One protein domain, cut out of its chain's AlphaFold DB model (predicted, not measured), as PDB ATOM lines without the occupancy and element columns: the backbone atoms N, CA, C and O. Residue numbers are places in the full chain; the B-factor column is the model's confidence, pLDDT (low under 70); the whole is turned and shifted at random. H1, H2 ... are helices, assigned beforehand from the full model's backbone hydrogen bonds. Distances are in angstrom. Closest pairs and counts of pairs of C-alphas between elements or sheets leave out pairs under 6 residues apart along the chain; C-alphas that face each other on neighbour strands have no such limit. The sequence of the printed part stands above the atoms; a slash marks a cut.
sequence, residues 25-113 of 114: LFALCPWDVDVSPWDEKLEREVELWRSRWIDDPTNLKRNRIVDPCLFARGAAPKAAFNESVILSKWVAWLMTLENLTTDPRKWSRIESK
ATOM      1  N   LEU A  25     114.624 133.137 168.517       61.50
ATOM      2  CA  LEU A  25     113.855 134.354 168.792       61.50
ATOM      3  C   LEU A  25     114.013 134.781 170.262       61.50
ATOM      4  O   LEU A  25     114.118 135.964 170.559       61.50
ATOM      5  N   PHE A  26     114.150 133.801 171.158       62.91
ATOM      6  CA  PHE A  26     114.409 134.010 172.579       62.91
ATOM      7  C   PHE A  26     115.800 134.577 172.889       62.91
ATOM      8  O   PHE A  26     115.955 135.306 173.857       62.91
ATOM      9  N   ALA A  27     116.807 134.308 172.053       67.25
ATOM     10  CA  ALA A  27     118.138 134.908 172.175       67.25
ATOM     11  C   ALA A  27     118.167 136.389 171.754       67.25
ATOM     12  O   ALA A  27     119.151 137.077 172.011       67.25
ATOM     13  N   LEU A  28     117.112 136.870 171.088       67.50
ATOM     14  CA  LEU A  28     116.933 138.280 170.739       67.50
ATOM     15  C   LEU A  28     116.127 139.046 171.799       67.50
ATOM     16  O   LEU A  28     116.035 140.271 171.715       67.50
ATOM     17  N   CYS A  29     115.546 138.359 172.788       70.44
ATOM     18  CA  CYS A  29     114.814 138.995 173.876       70.44
ATOM     19  C   CYS A  29     115.801 139.519 174.935       70.44
ATOM     20  O   CYS A  29     116.600 138.741 175.453       70.44
ATOM     21  N   PRO A  30     115.751 140.814 175.304       72.50
ATOM     22  CA  PRO A  30     116.625 141.377 176.335       72.50
ATOM     23  C   PRO A  30     116.175 141.037 177.770       72.50
ATOM     24  O   PRO A  30     116.737 141.563 178.727       72.50
ATOM     25  N   TRP A  31     115.153 140.191 177.927       72.06
ATOM     26  CA  TRP A  31     114.590 139.739 179.198       72.06
ATOM     27  C   TRP A  31     114.498 138.213 179.231       72.06
ATOM     28  O   TRP A  31     114.450 137.570 178.178       72.06
ATOM     29  N   ASP A  32     114.430 137.647 180.439       72.31
ATOM     30  CA  ASP A  32     114.251 136.211 180.635       72.31
ATOM     31  C   ASP A  32     112.968 135.738 179.953       72.31
ATOM     32  O   ASP A  32     111.866 136.229 180.217       72.31
ATOM     33  N   VAL A  33     113.128 134.781 179.046       74.94
ATOM     34  CA  VAL A  33     112.003 134.146 178.377       74.94
ATOM     35  C   VAL A  33     111.590 132.944 179.205       74.94
ATOM     36  O   VAL A  33     112.303 131.945 179.269       74.94
ATOM     37  N   ASP A  34     110.415 133.047 179.808       85.25
ATOM     38  CA  ASP A  34     109.746 131.927 180.449       85.25
ATOM     39  C   ASP A  34     108.727 131.327 179.470       85.25
ATOM     40  O   ASP A  34     108.024 132.049 178.758       85.25
ATOM     41  N   VAL A  35     108.670 130.002 179.408       88.94
ATOM     42  CA  VAL A  35     107.720 129.263 178.575       88.94
ATOM     43  C   VAL A  35     107.083 128.222 179.467       88.94
ATOM     44  O   VAL A  35     107.774 127.346 179.991       88.94
ATOM     45  N   SER A  36     105.762 128.287 179.619       92.44
ATOM     46  CA  SER A  36     105.087 127.306 180.457       92.44
ATOM     47  C   SER A  36     105.246 125.883 179.896       92.44
ATOM     48  O   SER A  36     105.376 125.689 178.673       92.44
ATOM     49  N   PRO A  37     105.264 124.860 180.773       93.62
ATOM     50  CA  PRO A  37     105.382 123.473 180.351       93.62
ATOM     51  C   PRO A  37     104.315 123.089 179.330       93.62
ATOM     52  O   PRO A  37     103.226 123.660 179.283       93.62
ATOM     53  N   TRP A  38     104.640 122.106 178.499       94.44
ATOM     54  CA  TRP A  38     103.666 121.556 177.569       94.44
ATOM     55  C   TRP A  38     102.490 120.925 178.328       94.44
ATOM     56  O   TRP A  38     102.697 120.210 179.309       94.44
ATOM     57  N   ASP A  39     101.271 121.187 177.858       93.75
ATOM     58  CA  ASP A  39     100.030 120.722 178.474       93.75
ATOM     59  C   ASP A  39      99.170 120.011 177.421       93.75
ATOM     60  O   ASP A  39      98.606 120.633 176.519       93.75
ATOM     61  N   GLU A  40      99.045 118.690 177.552       96.88
ATOM     62  CA  GLU A  40      98.251 117.864 176.640       96.88
ATOM     63  C   GLU A  40      96.778 118.287 176.587       96.88
ATOM     64  O   GLU A  40      96.130 118.216 175.537       96.88
ATOM     65  N   LYS A  41      96.223 118.724 177.720       96.81
ATOM     66  CA  LYS A  41      94.825 119.134 177.808       96.81
ATOM     67  C   LYS A  41      94.600 120.410 177.003       96.81
ATOM     68  O   LYS A  41      93.598 120.501 176.292       96.81
ATOM     69  N   LEU A  42      95.544 121.352 177.062       96.06
ATOM     70  CA  LEU A  42      95.516 122.574 176.257       96.06
ATOM     71  C   LEU A  42      95.527 122.236 174.761       96.06
ATOM     72  O   LEU A  42      94.660 122.707 174.025       96.06
ATOM     73  N   GLU A  43      96.451 121.372 174.326       96.38
ATOM     74  CA  GLU A  43      96.552 120.952 172.920       96.38
ATOM     75  C   GLU A  43      95.250 120.327 172.414       96.38
ATOM     76  O   GLU A  43      94.744 120.683 171.346       96.38
ATOM     77  N   ARG A  44      94.669 119.417 173.204       96.81
ATOM     78  CA  ARG A  44      93.410 118.752 172.859       96.81
ATOM     79  C   ARG A  44      92.254 119.744 172.763       96.81
ATOM     80  O   ARG A  44      91.495 119.678 171.798       96.81
ATOM     81  N   GLU A  45      92.106 120.664 173.716       96.00
ATOM     82  CA  GLU A  45      91.023 121.658 173.684       96.00
ATOM     83  C   GLU A  45      91.120 122.597 172.478       96.00
ATOM     84  O   GLU A  45      90.103 122.923 171.852       96.00
ATOM     85  N   VAL A  46      92.334 123.024 172.135       94.69
ATOM     86  CA  VAL A  46      92.576 123.903 170.989       94.69
ATOM     87  C   VAL A  46      92.363 123.150 169.676       94.69
ATOM     88  O   VAL A  46      91.732 123.700 168.775       94.69
ATOM     89  N   GLU A  47      92.779 121.884 169.568       93.25
ATOM     90  CA  GLU A  47      92.523 121.064 168.375       93.25
ATOM     91  C   GLU A  47      91.031 120.786 168.168       93.25
ATOM     92  O   GLU A  47      90.512 120.871 167.049       93.25
ATOM     93  N   LEU A  48      90.305 120.507 169.249       93.44
ATOM     94  CA  LEU A  48      88.869 120.253 169.189       93.44
ATOM     95  C   LEU A  48      88.090 121.506 168.772       93.44
ATOM     96  O   LEU A  48      87.093 121.421 168.060       93.44
ATOM     97  N   TRP A  49      88.556 122.688 169.180       93.25
ATOM     98  CA  TRP A  49      88.017 123.953 168.693       93.25
ATOM     99  C   TRP A  49      88.402 124.196 167.225       93.25
ATOM    100  O   TRP A  49      87.531 124.465 166.399       93.25
ATOM    101  N   ARG A  50      89.678 124.025 166.866       90.19
ATOM    102  CA  ARG A  50      90.195 124.239 165.507       90.19
ATOM    103  C   ARG A  50      89.466 123.383 164.475       90.19
ATOM    104  O   ARG A  50      89.027 123.921 163.467       90.19
ATOM    105  N   SER A  51      89.267 122.097 164.750       87.75
ATOM    106  CA  SER A  51      88.550 121.172 163.857       87.75
ATOM    107  C   SER A  51      87.086 121.555 163.598       87.75
ATOM    108  O   SER A  51      86.530 121.187 162.567       87.75
ATOM    109  N   ARG A  52      86.451 122.317 164.499       87.94
ATOM    110  CA  ARG A  52      85.071 122.809 164.329       87.94
ATOM    111  C   ARG A  52      85.005 124.111 163.527       87.94
ATOM    112  O   ARG A  52      84.096 124.306 162.711       87.94
ATOM    113  N   TRP A  53      85.952 125.010 163.782       85.75
ATOM    114  CA  TRP A  53      85.879 126.404 163.338       85.75
ATOM    115  C   TRP A  53      86.775 126.734 162.144       85.75
ATOM    116  O   TRP A  53      86.470 127.677 161.420       85.75
ATOM    117  N   ILE A  54      87.830 125.957 161.901       86.00
ATOM    118  CA  ILE A  54      88.791 126.174 160.816       86.00
ATOM    119  C   ILE A  54      88.720 124.975 159.866       86.00
ATOM    120  O   ILE A  54      89.272 123.915 160.142       86.00
ATOM    121  N   ASP A  55      88.030 125.145 158.741       81.56
ATOM    122  CA  ASP A  55      87.809 124.103 157.729       81.56
ATOM    123  C   ASP A  55      88.721 124.239 156.497       81.56
ATOM    124  O   ASP A  55      88.939 123.269 155.774       81.56
ATOM    125  N   ASP A  56      89.296 125.421 156.271       83.50
ATOM    126  CA  ASP A  56      90.215 125.682 155.164       83.50
ATOM    127  C   ASP A  56      91.584 124.991 155.393       83.50
ATOM    128  O   ASP A  56      92.294 125.316 156.357       83.50
ATOM    129  N   PRO A  57      92.016 124.068 154.506       84.50
ATOM    130  CA  PRO A  57      93.278 123.340 154.657       84.50
ATOM    131  C   PRO A  57      94.523 124.237 154.707       84.50
ATOM    132  O   PRO A  57      95.502 123.906 155.382       84.50
ATOM    133  N   THR A  58      94.497 125.387 154.027       84.88
ATOM    134  CA  THR A  58      95.602 126.357 154.037       84.88
ATOM    135  C   THR A  58      95.711 127.011 155.408       84.88
ATOM    136  O   THR A  58      96.805 127.104 155.970       84.88
ATOM    137  N   ASN A  59      94.570 127.401 155.981       85.00
ATOM    138  CA  ASN A  59      94.501 127.958 157.331       85.00
ATOM    139  C   ASN A  59      94.932 126.944 158.389       85.00
ATOM    140  O   ASN A  59      95.663 127.310 159.309       85.00
ATOM    141  N   LEU A  60      94.536 125.675 158.248       85.69
ATOM    142  CA  LEU A  60      94.964 124.594 159.138       85.69
ATOM    143  C   LEU A  60      96.476 124.370 159.079       85.69
ATOM    144  O   LEU A  60      97.124 124.268 160.122       85.69
ATOM    145  N   LYS A  61      97.062 124.342 157.874       86.62
ATOM    146  CA  LYS A  61      98.515 124.217 157.699       86.62
ATOM    147  C   LYS A  61      99.255 125.378 158.365       86.62
ATOM    148  O   LYS A  61     100.204 125.139 159.105       86.62
ATOM    149  N   ARG A  62      98.805 126.618 158.148       84.38
ATOM    150  CA  ARG A  62      99.379 127.815 158.789       84.38
ATOM    151  C   ARG A  62      99.258 127.763 160.309       84.38
ATOM    152  O   ARG A  62     100.242 127.983 161.002       84.38
ATOM    153  N   ASN A  63      98.086 127.389 160.817       89.12
ATOM    154  CA  ASN A  63      97.848 127.205 162.246       89.12
ATOM    155  C   ASN A  63      98.826 126.206 162.873       89.12
ATOM    156  O   ASN A  63      99.342 126.452 163.952       89.12
ATOM    157  N   ARG A  64      99.110 125.086 162.203       86.25
ATOM    158  CA  ARG A  64     100.082 124.102 162.703       86.25
ATOM    159  C   ARG A  64     101.521 124.618 162.693       86.25
ATOM    160  O   ARG A  64     102.294 124.204 163.541       86.25
ATOM    161  N   ILE A  65     101.872 125.503 161.758       88.06
ATOM    162  CA  ILE A  65     103.205 126.123 161.697       88.06
ATOM    163  C   ILE A  65     103.390 127.142 162.825       88.06
ATOM    164  O   ILE A  65     104.460 127.203 163.417       88.06
ATOM    165  N   VAL A  66     102.362 127.947 163.100       86.31
ATOM    166  CA  VAL A  66     102.416 128.996 164.131       86.31
ATOM    167  C   VAL A  66     102.422 128.416 165.542       86.31
ATOM    168  O   VAL A  66     102.989 129.038 166.431       86.31
ATOM    169  N   ASP A  67     101.808 127.245 165.732       91.50
ATOM    170  CA  ASP A  67     101.632 126.597 167.034       91.50
ATOM    171  C   ASP A  67     101.042 127.563 168.091       91.50
ATOM    172  O   ASP A  67     101.750 128.119 168.935       91.50
ATOM    173  N   PRO A  68      99.715 127.802 168.047       93.19
ATOM    174  CA  PRO A  68      99.043 128.741 168.940       93.19
ATOM    175  C   PRO A  68      99.221 128.407 170.423       93.19
ATOM    176  O   PRO A  68      99.254 129.316 171.250       93.19
ATOM    177  N   CYS A  69      99.356 127.119 170.752       95.12
ATOM    178  CA  CYS A  69      99.602 126.656 172.110       95.12
ATOM    179  C   CYS A  69     101.002 127.059 172.564       95.12
ATOM    180  O   CYS A  69     101.145 127.671 173.619       95.12
ATOM    181  N   LEU A  70     102.037 126.790 171.763       93.00
ATOM    182  CA  LEU A  70     103.390 127.270 172.047       93.00
ATOM    183  C   LEU A  70     103.440 128.797 172.163       93.00
ATOM    184  O   LEU A  70     104.072 129.310 173.086       93.00
ATOM    185  N   PHE A  71     102.745 129.517 171.277       92.12
ATOM    186  CA  PHE A  71     102.659 130.972 171.361       92.12
ATOM    187  C   PHE A  71     102.072 131.418 172.701       92.12
ATOM    188  O   PHE A  71     102.677 132.243 173.377       92.12
ATOM    189  N   ALA A  72     100.927 130.868 173.117       94.06
ATOM    190  CA  ALA A  72     100.292 131.243 174.379       94.06
ATOM    191  C   ALA A  72     101.197 130.952 175.586       94.06
ATOM    192  O   ALA A  72     101.331 131.797 176.471       94.06
ATOM    193  N   ARG A  73     101.881 129.801 175.576       93.19
ATOM    194  CA  ARG A  73     102.818 129.395 176.632       93.19
ATOM    195  C   ARG A  73     104.044 130.301 176.740       93.19
ATOM    196  O   ARG A  73     104.550 130.475 177.841       93.19
ATOM    197  N   GLY A  74     104.516 130.872 175.630       90.31
ATOM    198  CA  GLY A  74     105.625 131.833 175.629       90.31
ATOM    199  C   GLY A  74     105.196 133.288 175.848       90.31
ATOM    200  O   GLY A  74     105.938 134.068 176.431       90.31
ATOM    201  N   ALA A  75     104.000 133.671 175.396       89.94
ATOM    202  CA  ALA A  75     103.490 135.038 175.524       89.94
ATOM    203  C   ALA A  75     102.906 135.325 176.916       89.94
ATOM    204  O   ALA A  75     102.995 136.450 177.404       89.94
ATOM    205  N   ALA A  76     102.306 134.316 177.553       92.06
ATOM    206  CA  ALA A  76     101.706 134.420 178.877       92.06
ATOM    207  C   ALA A  76     102.018 133.164 179.722       92.06
ATOM    208  O   ALA A  76     101.112 132.418 180.088       92.06
ATOM    209  N   PRO A  77     103.294 132.922 180.079       92.62
ATOM    210  CA  PRO A  77     103.731 131.691 180.755       92.62
ATOM    211  C   PRO A  77     103.090 131.464 182.132       92.62
ATOM    212  O   PRO A  77     103.051 130.344 182.631       92.62
ATOM    213  N   LYS A  78     102.558 132.518 182.759       93.94
ATOM    214  CA  LYS A  78     101.898 132.457 184.073       93.94
ATOM    215  C   LYS A  78     100.370 132.469 183.985       93.94
ATOM    216  O   LYS A  78      99.712 132.557 185.018       93.94
ATOM    217  N   ALA A  79      99.815 132.425 182.775       94.31
ATOM    218  CA  ALA A  79      98.377 132.411 182.561       94.31
ATOM    219  C   ALA A  79      97.749 131.146 183.157       94.31
ATOM    220  O   ALA A  79      98.300 130.046 183.067       94.31
ATOM    221  N   ALA A  80      96.551 131.289 183.717       96.75
ATOM    222  CA  ALA A  80      95.748 130.140 184.097       96.75
ATOM    223  C   ALA A  80      95.386 129.303 182.857       96.75
ATOM    224  O   ALA A  80      95.398 129.783 181.719       96.75
ATOM    225  N   PHE A  81      94.993 128.046 183.073       95.88
ATOM    226  CA  PHE A  81      94.615 127.141 181.985       95.88
ATOM    227  C   PHE A  81      93.559 127.755 181.047       95.88
ATOM    228  O   PHE A  81      93.738 127.782 179.833       95.88
ATOM    229  N   ASN A  82      92.489 128.329 181.608       96.88
ATOM    230  CA  ASN A  82      91.413 128.937 180.818       96.88
ATOM    231  C   ASN A  82      91.887 130.147 179.996       96.88
ATOM    232  O   ASN A  82      91.449 130.333 178.864       96.88
ATOM    233  N   GLU A  83      92.791 130.955 180.549       97.25
ATOM    234  CA  GLU A  83      93.379 132.105 179.855       97.25
ATOM    235  C   GLU A  83      94.273 131.640 178.701       97.25
ATOM    236  O   GLU A  83      94.173 132.162 177.592       97.25
ATOM    237  N   SER A  84      95.066 130.587 178.930       96.69
ATOM    238  CA  SER A  84      95.888 129.948 177.897       96.69
ATOM    239  C   SER A  84      95.028 129.386 176.764       96.69
ATOM    240  O   SER A  84      95.338 129.591 175.593       96.69
ATOM    241  N   VAL A  85      93.899 128.746 177.084       97.31
ATOM    242  CA  VAL A  85      92.935 128.253 176.087       97.31
ATOM    243  C   VAL A  85      92.366 129.398 175.246       97.31
ATOM    244  O   VAL A  85      92.264 129.268 174.024       97.31
ATOM    245  N   ILE A  86      91.985 130.515 175.875       97.12
ATOM    246  CA  ILE A  86      91.464 131.696 175.172       97.12
ATOM    247  C   ILE A  86      92.530 132.269 174.238       97.12
ATOM    248  O   ILE A  86      92.245 132.495 173.061       97.12
ATOM    249  N   LEU A  87      93.753 132.458 174.734       96.44
ATOM    250  CA  LEU A  87      94.849 133.031 173.959       96.44
ATOM    251  C   LEU A  87      95.220 132.141 172.767       96.44
ATOM    252  O   LEU A  87      95.296 132.634 171.643       96.44
ATOM    253  N   SER A  88      95.343 130.828 172.968       96.31
ATOM    254  CA  SER A  88      95.608 129.875 171.884       96.31
ATOM    255  C   SER A  88      94.517 129.902 170.812       96.31
ATOM    256  O   SER A  88      94.820 129.920 169.620       96.31
ATOM    257  N   LYS A  89      93.235 129.959 171.200       95.38
ATOM    258  CA  LYS A  89      92.117 130.079 170.244       95.38
ATOM    259  C   LYS A  89      92.150 131.410 169.496       95.38
ATOM    260  O   LYS A  89      91.915 131.437 168.291       95.38
ATOM    261  N   TRP A  90      92.467 132.505 170.186       93.56
ATOM    262  CA  TRP A  90      92.574 133.829 169.581       93.56
ATOM    263  C   TRP A  90      93.703 133.896 168.545       93.56
ATOM    264  O   TRP A  90      93.476 134.349 167.424       93.56
ATOM    265  N   VAL A  91      94.887 133.366 168.867       92.88
ATOM    266  CA  VAL A  91      96.018 133.271 167.927       92.88
ATOM    267  C   VAL A  91      95.666 132.376 166.741       92.88
ATOM    268  O   VAL A  91      95.907 132.746 165.591       92.88
ATOM    269  N   ALA A  92      95.048 131.221 167.002       91.88
ATOM    270  CA  ALA A  92      94.596 130.312 165.957       91.88
ATOM    271  C   ALA A  92      93.636 131.002 164.977       91.88
ATOM    272  O   ALA A  92      93.776 130.868 163.759       91.88
ATOM    273  N   TRP A  93      92.692 131.783 165.513       89.56
ATOM    274  CA  TRP A  93      91.726 132.559 164.744       89.56
ATOM    275  C   TRP A  93      92.388 133.682 163.934       89.56
ATOM    276  O   TRP A  93      92.129 133.791 162.735       89.56
ATOM    277  N   LEU A  94      93.297 134.456 164.540       87.12
ATOM    278  CA  LEU A  94      94.055 135.529 163.880       87.12
ATOM    279  C   LEU A  94      94.760 135.028 162.612       87.12
ATOM    280  O   LEU A  94      94.693 135.664 161.563       87.12
ATOM    281  N   MET A  95      95.348 133.831 162.674       84.31
ATOM    282  CA  MET A  95      96.053 133.216 161.541       84.31
ATOM    283  C   MET A  95      95.130 132.724 160.414       84.31
ATOM    284  O   MET A  95      95.613 132.272 159.374       84.31
ATOM    285  N   THR A  96      93.811 132.826 160.591       80.31
ATOM    286  CA  THR A  96      92.812 132.547 159.548       80.31
ATOM    287  C   THR A  96      92.238 133.807 158.892       80.31
ATOM    288  O   THR A  96      91.625 133.706 157.827       80.31
ATOM    289  N   LEU A  97      92.475 134.995 159.471       71.06
ATOM    290  CA  LEU A  97      91.885 136.265 159.025       71.06
ATOM    291  C   LEU A  97      92.387 136.749 157.658       71.06
ATOM    292  O   LEU A  97      91.638 137.395 156.926       71.06
ATOM    293  N   GLU A  98      93.612 136.404 157.261       62.75
ATOM    294  CA  GLU A  98      94.164 136.795 155.951       62.75
ATOM    295  C   GLU A  98      93.337 136.215 154.779       62.75
ATOM    296  O   GLU A  98      93.162 136.846 153.738       62.75
ATOM    297  N   ASN A  99      92.721 135.046 154.984       58.25
ATOM    298  CA  ASN A  99      91.818 134.419 154.016       58.25
ATOM    299  C   ASN A  99      90.358 134.900 154.130       58.25
ATOM    300  O   ASN A  99      89.567 134.662 153.221       58.25
ATOM    301  N   LEU A 100      89.984 135.543 155.241       56.50
ATOM    302  CA  LEU A 100      88.643 136.104 155.464       56.50
ATOM    303  C   LEU A 100      88.525 137.533 154.922       56.50
ATOM    304  O   LEU A 100      87.467 137.936 154.453       56.50
ATOM    305  N   THR A 101      89.622 138.287 154.948       58.03
ATOM    306  CA  THR A 101      89.701 139.660 154.421       58.03
ATOM    307  C   THR A 101      89.796 139.719 152.894       58.03
ATOM    308  O   THR A 101      89.531 140.763 152.305       58.03
ATOM    309  N   THR A 102      90.120 138.596 152.247       58.72
ATOM    310  CA  THR A 102      90.226 138.461 150.786       58.72
ATOM    311  C   THR A 102      88.960 137.895 150.120       58.72
ATOM    312  O   THR A 102      88.773 138.104 148.924       58.72
ATOM    313  N   ASP A 103      88.051 137.249 150.869       60.56
ATOM    314  CA  ASP A 103      86.718 136.832 150.392       60.56
ATOM    315  C   ASP A 103      85.628 137.034 151.474       60.56
ATOM    316  O   ASP A 103      85.476 136.197 152.373       60.56
ATOM    317  N   PRO A 104      84.802 138.096 151.368       60.53
ATOM    318  CA  PRO A 104      83.748 138.419 152.335       60.53
ATOM    319  C   PRO A 104      82.691 137.319 152.522       60.53
ATOM    320  O   PRO A 104      82.028 137.267 153.556       60.53
ATOM    321  N   ARG A 105      82.524 136.405 151.552       62.03
ATOM    322  CA  ARG A 105      81.549 135.300 151.639       62.03
ATOM    323  C   ARG A 105      81.933 134.238 152.665       62.03
ATOM    324  O   ARG A 105      81.089 133.434 153.053       62.03
ATOM    325  N   LYS A 106      83.188 134.215 153.118       60.19
ATOM    326  CA  LYS A 106      83.627 133.310 154.185       60.19
ATOM    327  C   LYS A 106      83.179 133.788 155.575       60.19
ATOM    328  O   LYS A 106      83.053 132.954 156.469       60.19
ATOM    329  N   TRP A 107      82.859 135.076 155.747       57.69
ATOM    330  CA  TRP A 107      82.365 135.616 157.022       57.69
ATOM    331  C   TRP A 107      80.981 135.055 157.392       57.69
ATOM    332  O   TRP A 107      80.775 134.578 158.506       57.69
ATOM    333  N   SER A 108      80.056 134.980 156.434       58.34
ATOM    334  CA  SER A 108      78.693 134.484 156.687       58.34
ATOM    335  C   SER A 108      78.635 133.018 157.147       58.34
ATOM    336  O   SER A 108      77.733 132.644 157.896       58.34
ATOM    337  N   ARG A 109      79.621 132.182 156.782       59.91
ATOM    338  CA  ARG A 109      79.737 130.792 157.279       59.91
ATOM    339  C   ARG A 109      80.169 130.688 158.739       59.91
ATOM    340  O   ARG A 109      79.898 129.673 159.380       59.91
ATOM    341  N   ILE A 110      80.885 131.685 159.253       60.03
ATOM    342  CA  ILE A 110      81.289 131.717 160.662       60.03
ATOM    343  C   ILE A 110      80.090 132.129 161.520       60.03
ATOM    344  O   ILE A 110      79.864 131.531 162.570       60.03
ATOM    345  N   GLU A 111      79.289 133.088 161.053       58.19
ATOM    346  CA  GLU A 111      78.072 133.523 161.747       58.19
ATOM    347  C   GLU A 111      77.022 132.410 161.841       58.19
ATOM    348  O   GLU A 111      76.399 132.262 162.884       58.19
ATOM    349  N   SER A 112      76.888 131.560 160.817       59.91
ATOM    350  CA  SER A 112      75.936 130.438 160.835       59.91
ATOM    351  C   SER A 112      76.298 129.297 161.797       59.91
ATOM    352  O   SER A 112      75.514 128.365 161.950       59.91
ATOM    353  N   LYS A 113      77.507 129.305 162.372       60.00
ATOM    354  CA  LYS A 113      77.975 128.292 163.334       60.00
ATOM    355  C   LYS A 113      77.847 128.749 164.800       60.00
ATOM    356  O   LYS A 113      78.166 127.952 165.683       60.00
TER     357      LYS A 113
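What this domain is: This is residues 25 to 113 of the 114 residues of an uncharacterized protein of Hypoxylon sp. CO27-5 (UniProt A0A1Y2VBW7). H5 is the core of an elongated helical body: H2 packs on it from one side, H4 crosses it steeply, and H3 lies near H2 and H5 at one end of H4. From this body the two ends of the printed part reach out at opposite ends of the longest axis, H1 on a long link at one end and the small helices H6 and H7 at the other; residues 27 to 32 and 100 to 106 stick out. The printed part has 89 residues with seven named helices, H1 to H7 in order along the chain, and no named strand, and the class is all helix. It is only just compact, close to loose, with a radius of gyration of the C-alphas of 14.4 A, and spans 44 by 28 by 18 A.

Where its parts are: H1 is residues 25 to 28, 5.4 A long, beginning at C-alpha 25 at (113.855, 134.354, 168.792). H2 is residues 40 to 53, 20.1 A, from C-alpha 40 at (98.251, 117.864, 176.640). H3 is residues 57 to 66, 14.3 A, and H4 is residues 68 to 75, 10.1 A. H5 is residues 81 to 94, 20.0 A. H6 is residues 97 to 100, 4.8 A, and H7 is residues 105 to 111, 10.8 A, ending at C-alpha 111 at (78.072, 133.523, 161.747).

How they stand to each other: H1 is apart from the six other helices. H2 touches H5, the same way at a tilt of 38 degrees, only just steep; their closest C-alphas are Val 46 and Lys 89, 6.2 A apart. With residues 42 to 46 alone, H2 only just touches H4, with 3 pairs of C-alphas within 8 A, the closest Glu 43 and Cys 69 at 6.5 A. H2 and H3 are close but not clearly touching, C-alphas 50 and 60 being the closest at 8.0 A, opposite ways at a shallow tilt of 27 degrees. H3 and H5 are also close but not clearly touching, the closest C-alphas, Asn 63 and Ala 92, being 5.8 A apart. H4 touches H5, opposite ways at a steep tilt of 64 degrees, the closest C-alphas being Pro 68 and Ser 88 at 4.7 A. The helix packing is mostly crossed, with 0 of the 3 touching pairs at a shallow tilt. H6 and H7 are close but not clearly touching, the closest C-alphas being Leu 100 and Lys 106 at 5.9 A. Every O i to N i+4 pair is within hydrogen-bond range in H3, H4 and H5, against 9 of 10 in H2 and 1 of 3 in H7, where 1 of 4 O i to N i+3 pairs is; H1 and H6 are too short for an O i to N i+4 pair.

The domain as a whole: The C-alphas farthest apart are those of Pro 30 and Ser 112, 44.9 A. The printed part has no cut. The link H1 to H2 is long, with 11 residues; the other links are tight. The mean pLDDT of the printed part is 83.2, and residues 25 to 28 and 98 to 113 are under 70.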